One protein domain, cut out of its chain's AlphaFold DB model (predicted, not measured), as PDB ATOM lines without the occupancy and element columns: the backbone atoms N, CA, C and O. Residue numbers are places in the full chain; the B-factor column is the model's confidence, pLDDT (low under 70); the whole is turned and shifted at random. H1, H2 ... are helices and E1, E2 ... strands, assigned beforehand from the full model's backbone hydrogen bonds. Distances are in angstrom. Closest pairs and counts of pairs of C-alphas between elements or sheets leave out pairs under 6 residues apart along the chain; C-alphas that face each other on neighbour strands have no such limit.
ATOM      1  N   ASP A   6      24.566  -9.399  83.597       92.38
ATOM      2  CA  ASP A   6      25.904  -9.524  84.190       92.38
ATOM      3  C   ASP A   6      26.015 -10.721  85.149       92.38
ATOM      4  O   ASP A   6      27.074 -11.334  85.257       92.38
ATOM      5  N   GLN A   7      24.922 -11.086  85.832       93.06
ATOM      6  CA  GLN A   7      24.893 -12.251  86.721       93.06
ATOM      7  C   GLN A   7      24.907 -13.551  85.915       93.06
ATOM      8  O   GLN A   7      25.615 -14.487  86.279       93.06
ATOM      9  N   LEU A   8      24.165 -13.598  84.803       94.38
ATOM     10  CA  LEU A   8      24.158 -14.742  83.885       94.38
ATOM     11  C   LEU A   8      25.533 -14.929  83.245       94.38
ATOM     12  O   LEU A   8      26.083 -16.029  83.277       94.38
ATOM     13  N   ALA A   9      26.133 -13.846  82.752       94.12
ATOM     14  CA  ALA A   9      27.478 -13.868  82.193       94.12
ATOM     15  C   ALA A   9      28.525 -14.306  83.233       94.12
ATOM     16  O   ALA A   9      29.371 -15.149  82.938       94.12
ATOM     17  N   ALA A  10      28.446 -13.804  84.473       94.44
ATOM     18  CA  ALA A  10      29.333 -14.224  85.563       94.44
ATOM     19  C   ALA A  10      29.151 -15.705  85.940       94.44
ATOM     20  O   ALA A  10      30.122 -16.370  86.299       94.44
ATOM     21  N   ALA A  11      27.933 -16.234  85.811       94.81
ATOM     22  CA  ALA A  11      27.637 -17.655  85.957       94.81
ATOM     23  C   ALA A  11      28.049 -18.487  84.726       94.81
ATOM     24  O   ALA A  11      27.910 -19.707  84.742       94.81
ATOM     25  N   GLY A  12      28.584 -17.874  83.667       96.12
ATOM     26  CA  GLY A  12      29.070 -18.562  82.469       96.12
ATOM     27  C   GLY A  12      27.992 -18.886  81.435       96.12
ATOM     28  O   GLY A  12      28.221 -19.749  80.589       96.12
ATOM     29  N   PHE A  13      26.830 -18.232  81.499       97.38
ATOM     30  CA  PHE A  13      25.871 -18.240  80.398       97.38
ATOM     31  C   PHE A  13      26.366 -17.351  79.254       97.38
ATOM     32  O   PHE A  13      27.052 -16.349  79.472       97.38
ATOM     33  N   VAL A  14      25.986 -17.704  78.032       97.62
ATOM     34  CA  VAL A  14      26.393 -17.028  76.801       97.62
ATOM     35  C   VAL A  14      25.167 -16.484  76.082       97.62
ATOM     36  O   VAL A  14      24.154 -17.172  75.943       97.62
ATOM     37  N   GLU A  15      25.271 -15.248  75.598       97.62
ATOM     38  CA  GLU A  15      24.237 -14.641  74.760       97.62
ATOM     39  C   GLU A  15      24.023 -15.459  73.490       97.62
ATOM     40  O   GLU A  15      24.962 -15.811  72.775       97.62
ATOM     41  N   THR A  16      22.765 -15.776  73.220       97.06
ATOM     42  CA  THR A  16      22.333 -16.593  72.095       97.06
ATOM     43  C   THR A  16      21.143 -15.921  71.427       97.06
ATOM     44  O   THR A  16      20.224 -15.435  72.085       97.06
ATOM     45  N   THR A  17      21.168 -15.882  70.101       97.00
ATOM     46  CA  THR A  17      20.069 -15.385  69.269       97.00
ATOM     47  C   THR A  17      19.678 -16.472  68.288       97.00
ATOM     48  O   THR A  17      20.556 -17.125  67.721       97.00
ATOM     49  N   TYR A  18      18.381 -16.631  68.050       94.06
ATOM     50  CA  TYR A  18      17.858 -17.611  67.104       94.06
ATOM     51  C   TYR A  18      17.204 -16.917  65.916       94.06
ATOM     52  O   TYR A  18      16.476 -15.937  66.077       94.06
ATOM     53  N   ASP A  19      17.436 -17.452  64.718       96.38
ATOM     54  CA  ASP A  19      16.785 -16.962  63.508       96.38
ATOM     55  C   ASP A  19      15.261 -17.059  63.653       96.38
ATOM     56  O   ASP A  19      14.705 -18.117  63.954       96.38
ATOM     57  N   GLY A  20      14.576 -15.938  63.431       95.44
ATOM     58  CA  GLY A  20      13.119 -15.857  63.542       95.44
ATOM     59  C   GLY A  20      12.581 -15.677  64.964       95.44
ATOM     60  O   GLY A  20      11.363 -15.668  65.126       95.44
ATOM     61  N   GLN A  21      13.442 -15.497  65.972       94.69
ATOM     62  CA  GLN A  21      13.034 -15.121  67.328       94.69
ATOM     63  C   GLN A  21      13.576 -13.737  67.700       94.69
ATOM     64  O   GLN A  21      14.692 -13.369  67.332       94.69
ATOM     65  N   GLU A  22      12.776 -12.957  68.427       94.81
ATOM     66  CA  GLU A  22      13.182 -11.639  68.921       94.81
ATOM     67  C   GLU A  22      13.744 -11.734  70.344       94.81
ATOM     68  O   GLU A  22      13.196 -12.429  71.197       94.81
ATOM     69  N   GLY A  23      14.806 -10.972  70.615       94.38
ATOM     70  CA  GLY A  23      15.427 -10.875  71.936       94.38
ATOM     71  C   GLY A  23      16.698 -11.710  72.095       94.38
ATOM     72  O   GLY A  23      17.132 -12.413  71.186       94.38
ATOM     73  N   ILE A  24      17.328 -11.563  73.263       95.94
ATOM     74  CA  ILE A  24      18.561 -12.264  73.631       95.94
ATOM     75  C   ILE A  24      18.212 -13.348  74.641       95.94
ATOM     76  O   ILE A  24      17.638 -13.062  75.692       95.94
ATOM     77  N   PHE A  25      18.600 -14.571  74.316       96.50
ATOM     78  CA  PHE A  25      18.591 -15.699  75.228       96.50
ATOM     79  C   PHE A  25      19.958 -15.798  75.896       96.50
ATOM     80  O   PHE A  25      20.977 -15.432  75.309       96.50
ATOM     81  N   TYR A  26      19.999 -16.327  77.108       97.44
ATOM     82  CA  TYR A  26      21.245 -16.681  77.775       97.44
ATOM     83  C   TYR A  26      21.273 -18.187  77.944       97.44
ATOM     84  O   TYR A  26      20.461 -18.734  78.683       97.44
ATOM     85  N   THR A  27      22.202 -18.858  77.268       97.25
ATOM     86  CA  THR A  27      22.298 -20.319  77.286       97.25
ATOM     87  C   THR A  27      23.533 -20.784  78.030       97.25
ATOM     88  O   THR A  27      24.583 -20.139  78.010       97.25
ATOM     89  N   LYS A  28      23.430 -21.939  78.676       96.56
ATOM     90  CA  LYS A  28      24.575 -22.641  79.232       96.56
ATOM     91  C   LYS A  28      24.423 -24.130  78.998       96.56
ATOM     92  O   LYS A  28      23.377 -24.712  79.265       96.56
ATOM     93  N   ARG A  29      25.496 -24.735  78.499       95.44
ATOM     94  CA  ARG A  29      25.575 -26.178  78.275       95.44
ATOM     95  C   ARG A  29      26.180 -26.844  79.494       95.44
ATOM     96  O   ARG A  29      27.162 -26.334  80.040       95.44
ATOM     97  N   GLN A  30      25.595 -27.952  79.914       93.75
ATOM     98  CA  GLN A  30      26.051 -28.782  81.022       93.75
ATOM     99  C   GLN A  30      25.863 -30.255  80.668       93.75
ATOM    100  O   GLN A  30      25.028 -30.600  79.835       93.75
ATOM    101  N   GLN A  31      26.646 -31.123  81.298       92.38
ATOM    102  CA  GLN A  31      26.385 -32.556  81.238       92.38
ATOM    103  C   GLN A  31      25.286 -32.876  82.244       92.38
ATOM    104  O   GLN A  31      25.413 -32.516  83.413       92.38
ATOM    105  N   ALA A  32      24.234 -33.573  81.816       90.38
ATOM    106  CA  ALA A  32      23.135 -33.981  82.689       90.38
ATOM    107  C   ALA A  32      23.644 -34.751  83.918       90.38
ATOM    108  O   ALA A  32      23.089 -34.633  85.008       90.38
ATOM    109  N   TRP A  33      24.751 -35.488  83.773       89.06
ATOM    110  CA  TRP A  33      25.404 -36.203  84.867       89.06
ATOM    111  C   TRP A  33      25.835 -35.304  86.039       89.06
ATOM    112  O   TRP A  33      25.796 -35.750  87.189       89.06
ATOM    113  N   ASP A  34      26.189 -34.049  85.755       91.06
ATOM    114  CA  ASP A  34      26.633 -33.043  86.727       91.06
ATOM    115  C   ASP A  34      25.477 -32.163  87.248       91.06
ATOM    116  O   ASP A  34      25.702 -31.251  88.044       91.06
ATOM    117  N   MET A  35      24.238 -32.449  86.832       92.12
ATOM    118  CA  MET A  35      23.032 -31.679  87.149       92.12
ATOM    119  C   MET A  35      22.109 -32.475  88.094       92.12
ATOM    120  O   MET A  35      21.221 -33.203  87.637       92.12
ATOM    121  N   PRO A  36      22.328 -32.430  89.424       91.50
ATOM    122  CA  PRO A  36      21.582 -33.253  90.371       91.50
ATOM    123  C   PRO A  36      20.073 -32.994  90.357       91.50
ATOM    124  O   PRO A  36      19.321 -33.965  90.400       91.50
ATOM    125  N   TYR A  37      19.627 -31.737  90.252       91.81
ATOM    126  CA  TYR A  37      18.200 -31.422  90.178       91.81
ATOM    127  C   TYR A  37      17.571 -32.028  88.920       91.81
ATOM    128  O   TYR A  37      16.540 -32.691  89.000       91.81
ATOM    129  N   VAL A  38      18.227 -31.872  87.771       89.31
ATOM    130  CA  VAL A  38      17.763 -32.440  86.496       89.31
ATOM    131  C   VAL A  38      17.596 -33.955  86.572       89.31
ATOM    132  O   VAL A  38      16.561 -34.475  86.157       89.31
ATOM    133  N   ARG A  39      18.591 -34.669  87.109       88.38
ATOM    134  CA  ARG A  39      18.546 -36.139  87.206       88.38
ATOM    135  C   ARG A  39      17.468 -36.642  88.160       88.38
ATOM    136  O   ARG A  39      16.970 -37.742  87.967       88.38
ATOM    137  N   GLU A  40      17.169 -35.894  89.220       86.38
ATOM    138  CA  GLU A  40      16.222 -36.323  90.256       86.38
ATOM    139  C   GLU A  40      14.774 -35.935  89.942       86.38
ATOM    140  O   GLU A  40      13.856 -36.636  90.364       86.38
ATOM    141  N   HIS A  41      14.562 -34.820  89.240       83.19
ATOM    142  CA  HIS A  41      13.239 -34.203  89.131       83.19
ATOM    143  C   HIS A  41      12.716 -34.051  87.710       83.19
ATOM    144  O   HIS A  41      11.513 -33.870  87.548       83.19
ATOM    145  N   ILE A  42      13.591 -34.087  86.705       76.75
ATOM    146  CA  ILE A  42      13.192 -33.810  85.327       76.75
ATOM    147  C   ILE A  42      13.306 -35.058  84.462       76.75
ATOM    148  O   ILE A  42      12.317 -35.511  83.896       76.75
ATOM    149  N   ILE A  43      14.495 -35.652  84.403       74.94
ATOM    150  CA  ILE A  43      14.738 -36.866  83.622       74.94
ATOM    151  C   ILE A  43      14.332 -38.083  84.474       74.94
ATOM    152  O   ILE A  43      15.147 -38.943  84.802       74.94
ATOM    153  N   ASP A  44      13.074 -38.114  84.925       68.00
ATOM    154  CA  ASP A  44      12.537 -39.211  85.734       68.00
ATOM    155  C   ASP A  44      12.242 -40.429  84.842       68.00
ATOM    156  O   ASP A  44      11.528 -40.334  83.845       68.00
ATOM    157  N   ASN A  45      12.764 -41.598  85.226       62.69
ATOM    158  CA  ASN A  45      12.653 -42.888  84.523       62.69
ATOM    159  C   ASN A  45      13.342 -43.009  83.149       62.69
ATOM    160  O   ASN A  45      13.139 -44.015  82.467       62.69
ATOM    161  N   GLU A  46      14.189 -42.055  82.766       67.81
ATOM    162  CA  GLU A  46      14.960 -42.092  81.516       67.81
ATOM    163  C   GLU A  46      16.457 -42.334  81.793       67.81
ATOM    164  O   GLU A  46      16.998 -41.954  82.836       67.81
ATOM    165  N   GLU A  47      17.149 -43.007  80.870       70.56
ATOM    166  CA  GLU A  47      18.582 -43.289  81.015       70.56
ATOM    167  C   GLU A  47      19.406 -42.022  80.730       70.56
ATOM    168  O   GLU A  47      19.595 -41.628  79.581       70.56
ATOM    169  N   VAL A  48      19.921 -41.385  81.787       72.88
ATOM    170  CA  VAL A  48      20.893 -40.289  81.663       72.88
ATOM    171  C   VAL A  48      22.279 -40.876  81.440       72.88
ATOM    172  O   VAL A  48      22.905 -41.396  82.369       72.88
ATOM    173  N   LEU A  49      22.778 -40.760  80.214       79.75
ATOM    174  CA  LEU A  49      24.145 -41.140  79.898       79.75
ATOM    175  C   LEU A  49      25.119 -40.031  80.339       79.75
ATOM    176  O   LEU A  49      24.757 -38.851  80.345       79.75
ATOM    177  N   PRO A  50      26.367 -40.369  80.711       80.25
ATOM    178  CA  PRO A  50      27.381 -39.377  81.077       80.25
ATOM    179  C   PRO A  50      27.635 -38.297  80.015       80.25
ATOM    180  O   PRO A  50      28.079 -37.207  80.359       80.25
ATOM    181  N   GLU A  51      27.378 -38.607  78.746       84.81
ATOM    182  CA  GLU A  51      27.517 -37.720  77.589       84.81
ATOM    183  C   GLU A  51      26.262 -36.901  77.246       84.81
ATOM    184  O   GLU A  51      26.297 -36.119  76.294       84.81
ATOM    185  N   THR A  52      25.149 -37.089  77.961       87.69
ATOM    186  CA  THR A  52      23.905 -36.364  77.687       87.69
ATOM    187  C   THR A  52      24.099 -34.872  77.964       87.69
ATOM    188  O   THR A  52      24.162 -34.436  79.116       87.69
ATOM    189  N   GLU A  53      24.157 -34.072  76.899       91.94
ATOM    190  CA  GLU A  53      24.262 -32.616  76.993       91.94
ATOM    191  C   GLU A  53      22.877 -31.980  77.183       91.94
ATOM    192  O   GLU A  53      21.953 -32.176  76.392       91.94
ATOM    193  N   VAL A  54      22.768 -31.164  78.227       93.62
ATOM    194  CA  VAL A  54      21.618 -30.316  78.532       93.62
ATOM    195  C   VAL A  54      21.979 -28.871  78.226       93.62
ATOM    196  O   VAL A  54      23.043 -28.374  78.608       93.62
ATOM    197  N   ILE A  55      21.054 -28.166  77.589       95.88
ATOM    198  CA  ILE A  55      21.095 -26.718  77.420       95.88
ATOM    199  C   ILE A  55      20.087 -26.116  78.391       95.88
ATOM    200  O   ILE A  55      18.892 -26.350  78.244       95.88
ATOM    201  N   VAL A  56      20.561 -25.343  79.366       96.75
ATOM    202  CA  VAL A  56      19.713 -24.478  80.196       96.75
ATOM    203  C   VAL A  56      19.674 -23.104  79.561       96.75
ATOM    204  O   VAL A  56      20.712 -22.564  79.171       96.75
ATOM    205  N   GLU A  57      18.488 -22.525  79.466       96.94
ATOM    206  CA  GLU A  57      18.267 -21.264  78.783       96.94
ATOM    207  C   GLU A  57      17.407 -20.320  79.618       96.94
ATOM    208  O   GLU A  57      16.375 -20.716  80.153       96.94
ATOM    209  N   VAL A  58      17.834 -19.060  79.695       96.69
ATOM    210  CA  VAL A  58      17.025 -17.952  80.200       96.69
ATOM    211  C   VAL A  58      16.533 -17.134  79.017       96.69
ATOM    212  O   VAL A  58      17.331 -16.626  78.224       96.69
ATOM    213  N   THR A  59      15.218 -17.017  78.896       95.56
ATOM    214  CA  THR A  59      14.542 -16.369  77.773       95.56
ATOM    215  C   THR A  59      14.512 -14.839  77.926       95.56
ATOM    216  O   THR A  59      14.659 -14.314  79.040       95.56
ATOM    217  N   PRO A  60      14.274 -14.080  76.835       94.06
ATOM    218  CA  PRO A  60      14.185 -12.617  76.885       94.06
ATOM    219  C   PRO A  60      13.105 -12.094  77.841       94.06
ATOM    220  O   PRO A  60      13.253 -11.021  78.430       94.06
ATOM    221  N   ASP A  61      12.021 -12.850  78.003       93.12
ATOM    222  CA  ASP A  61      10.903 -12.544  78.895       93.12
ATOM    223  C   ASP A  61      11.098 -13.079  80.322       93.12
ATOM    224  O   ASP A  61      10.166 -13.027  81.120       93.12
ATOM    225  N   GLN A  62      12.325 -13.492  80.665       92.00
ATOM    226  CA  GLN A  62      12.727 -13.898  82.011       92.00
ATOM    227  C   GLN A  62      11.996 -15.165  82.483       92.00
ATOM    228  O   GLN A  62      11.463 -15.200  83.588       92.00
ATOM    229  N   HIS A  63      12.009 -16.209  81.658       96.00
ATOM    230  CA  HIS A  63      11.688 -17.581  82.043       96.00
ATOM    231  C   HIS A  63      12.921 -18.473  81.894       96.00
ATOM    232  O   HIS A  63      13.900 -18.093  81.249       96.00
ATOM    233  N   VAL A  64      12.879 -19.656  82.503       96.81
ATOM    234  CA  VAL A  64      13.938 -20.665  82.400       96.81
ATOM    235  C   VAL A  64      13.380 -21.898  81.715       96.81
ATOM    236  O   VAL A  64      12.312 -22.379  82.080       96.81
ATOM    237  N   GLN A  65      14.105 -22.428  80.744       96.50
ATOM    238  CA  GLN A  65      13.775 -23.688  80.091       96.50
ATOM    239  C   GLN A  65      15.019 -24.557  79.946       96.50
ATOM    240  O   GLN A  65      16.149 -24.075  80.081       96.50
ATOM    241  N   MET A  66      14.810 -25.839  79.671       94.62
ATOM    242  CA  MET A  66      15.893 -26.750  79.327       94.62
ATOM    243  C   MET A  66      15.594 -27.509  78.039       94.62
ATOM    244  O   MET A  66      14.436 -27.754  77.705       94.62
ATOM    245  N   TYR A  67      16.652 -27.942  77.362       92.50
ATOM    246  CA  TYR A  67      16.562 -28.781  76.175       92.50
ATOM    247  C   TYR A  67      17.690 -29.818  76.131       92.50
ATOM    248  O   TYR A  67      18.842 -29.499  76.436       92.50
ATOM    249  N   ILE A  68      17.370 -31.042  75.707       89.31
ATOM    250  CA  ILE A  68      18.325 -32.112  75.395       89.31
ATOM    251  C   ILE A  68      18.232 -32.389  73.900       89.31
ATOM    252  O   ILE A  68      17.263 -32.975  73.412       89.31
ATOM    253  N   ARG A  69      19.264 -31.974  73.165       76.81
ATOM    254  CA  ARG A  69      19.243 -31.997  71.699       76.81
ATOM    255  C   ARG A  69      19.144 -33.389  71.107       76.81
ATOM    256  O   ARG A  69      18.421 -33.588  70.135       76.81
ATOM    257  N   ASP A  70      19.855 -34.335  71.697       78.88
ATOM    258  CA  ASP A  70      19.944 -35.688  71.154       78.88
ATOM    259  C   ASP A  70      18.687 -36.523  71.440       78.88
ATOM    260  O   ASP A  70      18.495 -37.570  70.824       78.88
ATOM    261  N   ALA A  71      17.812 -36.039  72.328       78.19
ATOM    262  CA  ALA A  71      16.585 -36.712  72.741       78.19
ATOM    263  C   ALA A  71      15.300 -36.001  72.274       78.19
ATOM    264  O   ALA A  71      14.214 -36.484  72.572       78.19
ATOM    265  N   ASP A  72      15.412 -34.867  71.567       81.00
ATOM    266  CA  ASP A  72      14.276 -33.990  71.224       81.00
ATOM    267  C   ASP A  72      13.356 -33.704  72.431       81.00
ATOM    268  O   ASP A  72      12.129 -33.733  72.346       81.00
ATOM    269  N   TYR A  73      13.976 -33.473  73.589       84.81
ATOM    270  CA  TYR A  73      13.293 -33.322  74.871       84.81
ATOM    271  C   TYR A  73      13.453 -31.896  75.391       84.81
ATOM    272  O   TYR A  73      14.567 -31.368  75.408       84.81
ATOM    273  N   ALA A  74      12.355 -31.276  75.828       91.12
ATOM    274  CA  ALA A  74      12.330 -29.915  76.351       91.12
ATOM    275  C   ALA A  74      11.425 -29.810  77.583       91.12
ATOM    276  O   ALA A  74      10.374 -30.446  77.628       91.12
ATOM    277  N   GLU A  75      11.808 -28.955  78.531       92.06
ATOM    278  CA  GLU A  75      11.032 -28.660  79.740       92.06
ATOM    279  C   GLU A  75      10.945 -27.161  80.005       92.06
ATOM    280  O   GLU A  75      11.887 -26.405  79.739       92.06
ATOM    281  N   GLY A  76       9.810 -26.749  80.567       91.62
ATOM    282  CA  GLY A  76       9.443 -25.348  80.744       91.62
ATOM    283  C   GLY A  76       8.701 -24.769  79.527       91.62
ATOM    284  O   GLY A  76       8.134 -25.518  78.727       91.62
ATOM    285  N   PRO A  77       8.654 -23.433  79.382       95.06
ATOM    286  CA  PRO A  77       9.315 -22.427  80.216       95.06
ATOM    287  C   PRO A  77       8.720 -22.313  81.627       95.06
ATOM    288  O   PRO A  77       7.504 -22.314  81.817       95.06
ATOM    289  N   PHE A  78       9.593 -22.163  82.618       95.88
ATOM    290  CA  PHE A  78       9.266 -21.982  84.031       95.88
ATOM    291  C   PHE A  78       9.468 -20.525  84.456       95.88
ATOM    292  O   PHE A  78      10.431 -19.873  84.048       95.88
ATOM    293  N   ALA A  79       8.568 -20.000  85.291       94.38
ATOM    294  CA  ALA A  79       8.729 -18.669  85.878       94.38
ATOM    295  C   ALA A  79       9.940 -18.645  86.824       94.38
ATOM    296  O   ALA A  79      10.168 -19.614  87.541       94.38
ATOM    297  N   LEU A  80      10.702 -17.545  86.873       91.00
ATOM    298  CA  LEU A  80      11.965 -17.476  87.638       91.00
ATOM    299  C   LEU A  80      11.843 -17.797  89.130       91.00
ATOM    300  O   LEU A  80      12.828 -18.171  89.758       91.00
ATOM    301  N   GLU A  81      10.678 -17.556  89.717       89.75
ATOM    302  CA  GLU A  81      10.389 -17.856  91.118       89.75
ATOM    303  C   GLU A  81       9.961 -19.303  91.382       89.75
ATOM    304  O   GLU A  81       9.744 -19.643  92.544       89.75
ATOM    305  N   SER A  82       9.799 -20.132  90.348       93.75
ATOM    306  CA  SER A  82       9.405 -21.528  90.516       93.75
ATOM    307  C   SER A  82      10.576 -22.385  91.003       93.75
ATOM    308  O   SER A  82      11.745 -22.084  90.741       93.75
ATOM    309  N   ASP A  83      10.257 -23.473  91.704       93.88
ATOM    310  CA  ASP A  83      11.265 -24.407  92.212       93.88
ATOM    311  C   ASP A  83      12.053 -25.053  91.057       93.88
ATOM    312  O   ASP A  83      13.258 -25.275  91.179       93.88
ATOM    313  N   GLU A  84      11.406 -25.275  89.909       94.75
ATOM    314  CA  GLU A  84      12.013 -25.796  88.680       94.75
ATOM    315  C   GLU A  84      13.038 -24.832  88.088       94.75
ATOM    316  O   GLU A  84      14.175 -25.224  87.818       94.75
ATOM    317  N   ALA A  85      12.681 -23.554  87.937       95.19
ATOM    318  CA  ALA A  85      13.604 -22.544  87.428       95.19
ATOM    319  C   ALA A  85      14.829 -22.393  88.340       95.19
ATOM    320  O   ALA A  85      15.963 -22.339  87.858       95.19
ATOM    321  N   LEU A  86      14.618 -22.363  89.658       94.50
ATOM    322  CA  LEU A  86      15.699 -22.260  90.640       94.50
ATOM    323  C   LEU A  86      16.594 -23.505  90.640       94.50
ATOM    324  O   LEU A  86      17.817 -23.373  90.726       94.50
ATOM    325  N   GLY A  87      16.007 -24.697  90.510       94.69
ATOM    326  CA  GLY A  87      16.732 -25.959  90.377       94.69
ATOM    327  C   GLY A  87      17.627 -25.986  89.138       94.69
ATOM    328  O   GLY A  87      18.830 -26.225  89.254       94.69
ATOM    329  N   LEU A  88      17.075 -25.634  87.973       95.31
ATOM    330  CA  LEU A  88      17.810 -25.558  86.706       95.31
ATOM    331  C   LEU A  88      18.946 -24.534  86.742       95.31
ATOM    332  O   LEU A  88      20.061 -24.823  86.308       95.31
ATOM    333  N   LEU A  89      18.688 -23.338  87.273       95.44
ATOM    334  CA  LEU A  89      19.696 -22.285  87.389       95.44
ATOM    335  C   LEU A  89      20.835 -22.700  88.321       95.44
ATOM    336  O   LEU A  89      22.004 -22.480  87.999       95.44
ATOM    337  N   LYS A  90      20.510 -23.333  89.452       95.06
ATOM    338  CA  LYS A  90      21.502 -23.832  90.404       95.06
ATOM    339  C   LYS A  90      22.373 -24.926  89.791       95.06
ATOM    340  O   LYS A  90      23.594 -24.854  89.928       95.06
ATOM    341  N   ASP A  91      21.778 -25.890  89.091       94.69
ATOM    342  CA  ASP A  91      22.520 -26.925  88.359       94.69
ATOM    343  C   ASP A  91      23.399 -26.312  87.261       94.69
ATOM    344  O   ASP A  91      24.545 -26.709  87.066       94.69
ATOM    345  N   ALA A  92      22.915 -25.258  86.603       94.81
ATOM    346  CA  ALA A  92      23.696 -24.465  85.664       94.81
ATOM    347  C   ALA A  92      24.732 -23.549  86.347       94.81
ATOM    348  O   ALA A  92      25.366 -22.732  85.680       94.81
ATOM    349  N   GLY A  93      24.969 -23.659  87.655       93.25
ATOM    350  CA  GLY A  93      25.995 -22.903  88.374       93.25
ATOM    351  C   GLY A  93      25.683 -21.415  88.550       93.25
ATOM    352  O   GLY A  93      26.599 -20.628  88.792       93.25
TER     353      GLY A  93
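AT A GLANCE: This is residues 6 to 93 of the 96 residues of an uncharacterized protein of Pseudomonas stutzeri (UniProt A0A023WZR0). A strongly twisted antiparallel sheet, E1 to E5, has H3 packed across one face, with H2 side by side with H3; H1 only grazes the sheet near E1 and E2, and no named helix covers the other face. The printed part has 88 residues, with three named helices and five named strands in the order H1 E1 E2 H2 E3 E4 E5 H3; the sheet's order is E1 E2 E3 E4 E5, and the class is mixed. It is compact, with a radius of gyration of the C-alphas of 12.4 A and spans of 34 by 27 by 21 A.

HOW THE PARTS SIT: Start at H1, residues 6 to 10, which only grazes the sheet with residues 8 to 9; the C-alphas of Leu 8 and Tyr 26 are 7.0 A apart. Next come E1, residues 14 to 16, and E2, residues 25 to 31, an antiparallel hairpin with N 14 and O 27 within hydrogen-bond range at 2.8 A. Look then at E3, residues 53 to 58, antiparallel to E2, with N 28 and O 56 at 2.8 A. E3, E4, residues 63 to 68, and E5, residues 73 to 79, form a meander of two hairpins, each strand the antiparallel neighbour of the one before; N 55 and O 67 are 2.8 A apart, N 64 and O 78 2.9 A. H3, residues 83 to 91, is on the sheet at a height of 8.4 A, and its closest C-alphas to E4 are Ala 85 and Val 64, 5.4 A. It runs only just across the strands, at 60.0 degrees to E4 on the local plane. H2, residues 36 to 41, is not on the sheet but touches H3, closest at the C-alphas of Tyr 37 and Gly 87, 5.7 A, at a shallow tilt of 27 degrees, opposite ways. In H1, H2 and H3 every O i to N i+4 pair is within hydrogen-bond range.

IN THESE COORDINATES: Find C-alpha 6 at (25.904, -9.524, 84.190), where H1 begins. E2 runs 19.5 A from C-alpha 25 at (18.591, -15.699, 75.228); E5 is 18.9 A long. H3 runs 12.2 A to C-alpha 91 at (22.520, -26.925, 88.359).

THE WHOLE: The C-alphas of Asp 6 and Asn 45, 35.9 A apart, are the two farthest apart. The printed part has no cut, and the link from H2 to E3, 11 residues, is long. Confidence is low at residues 44 to 46, with pLDDT under 70.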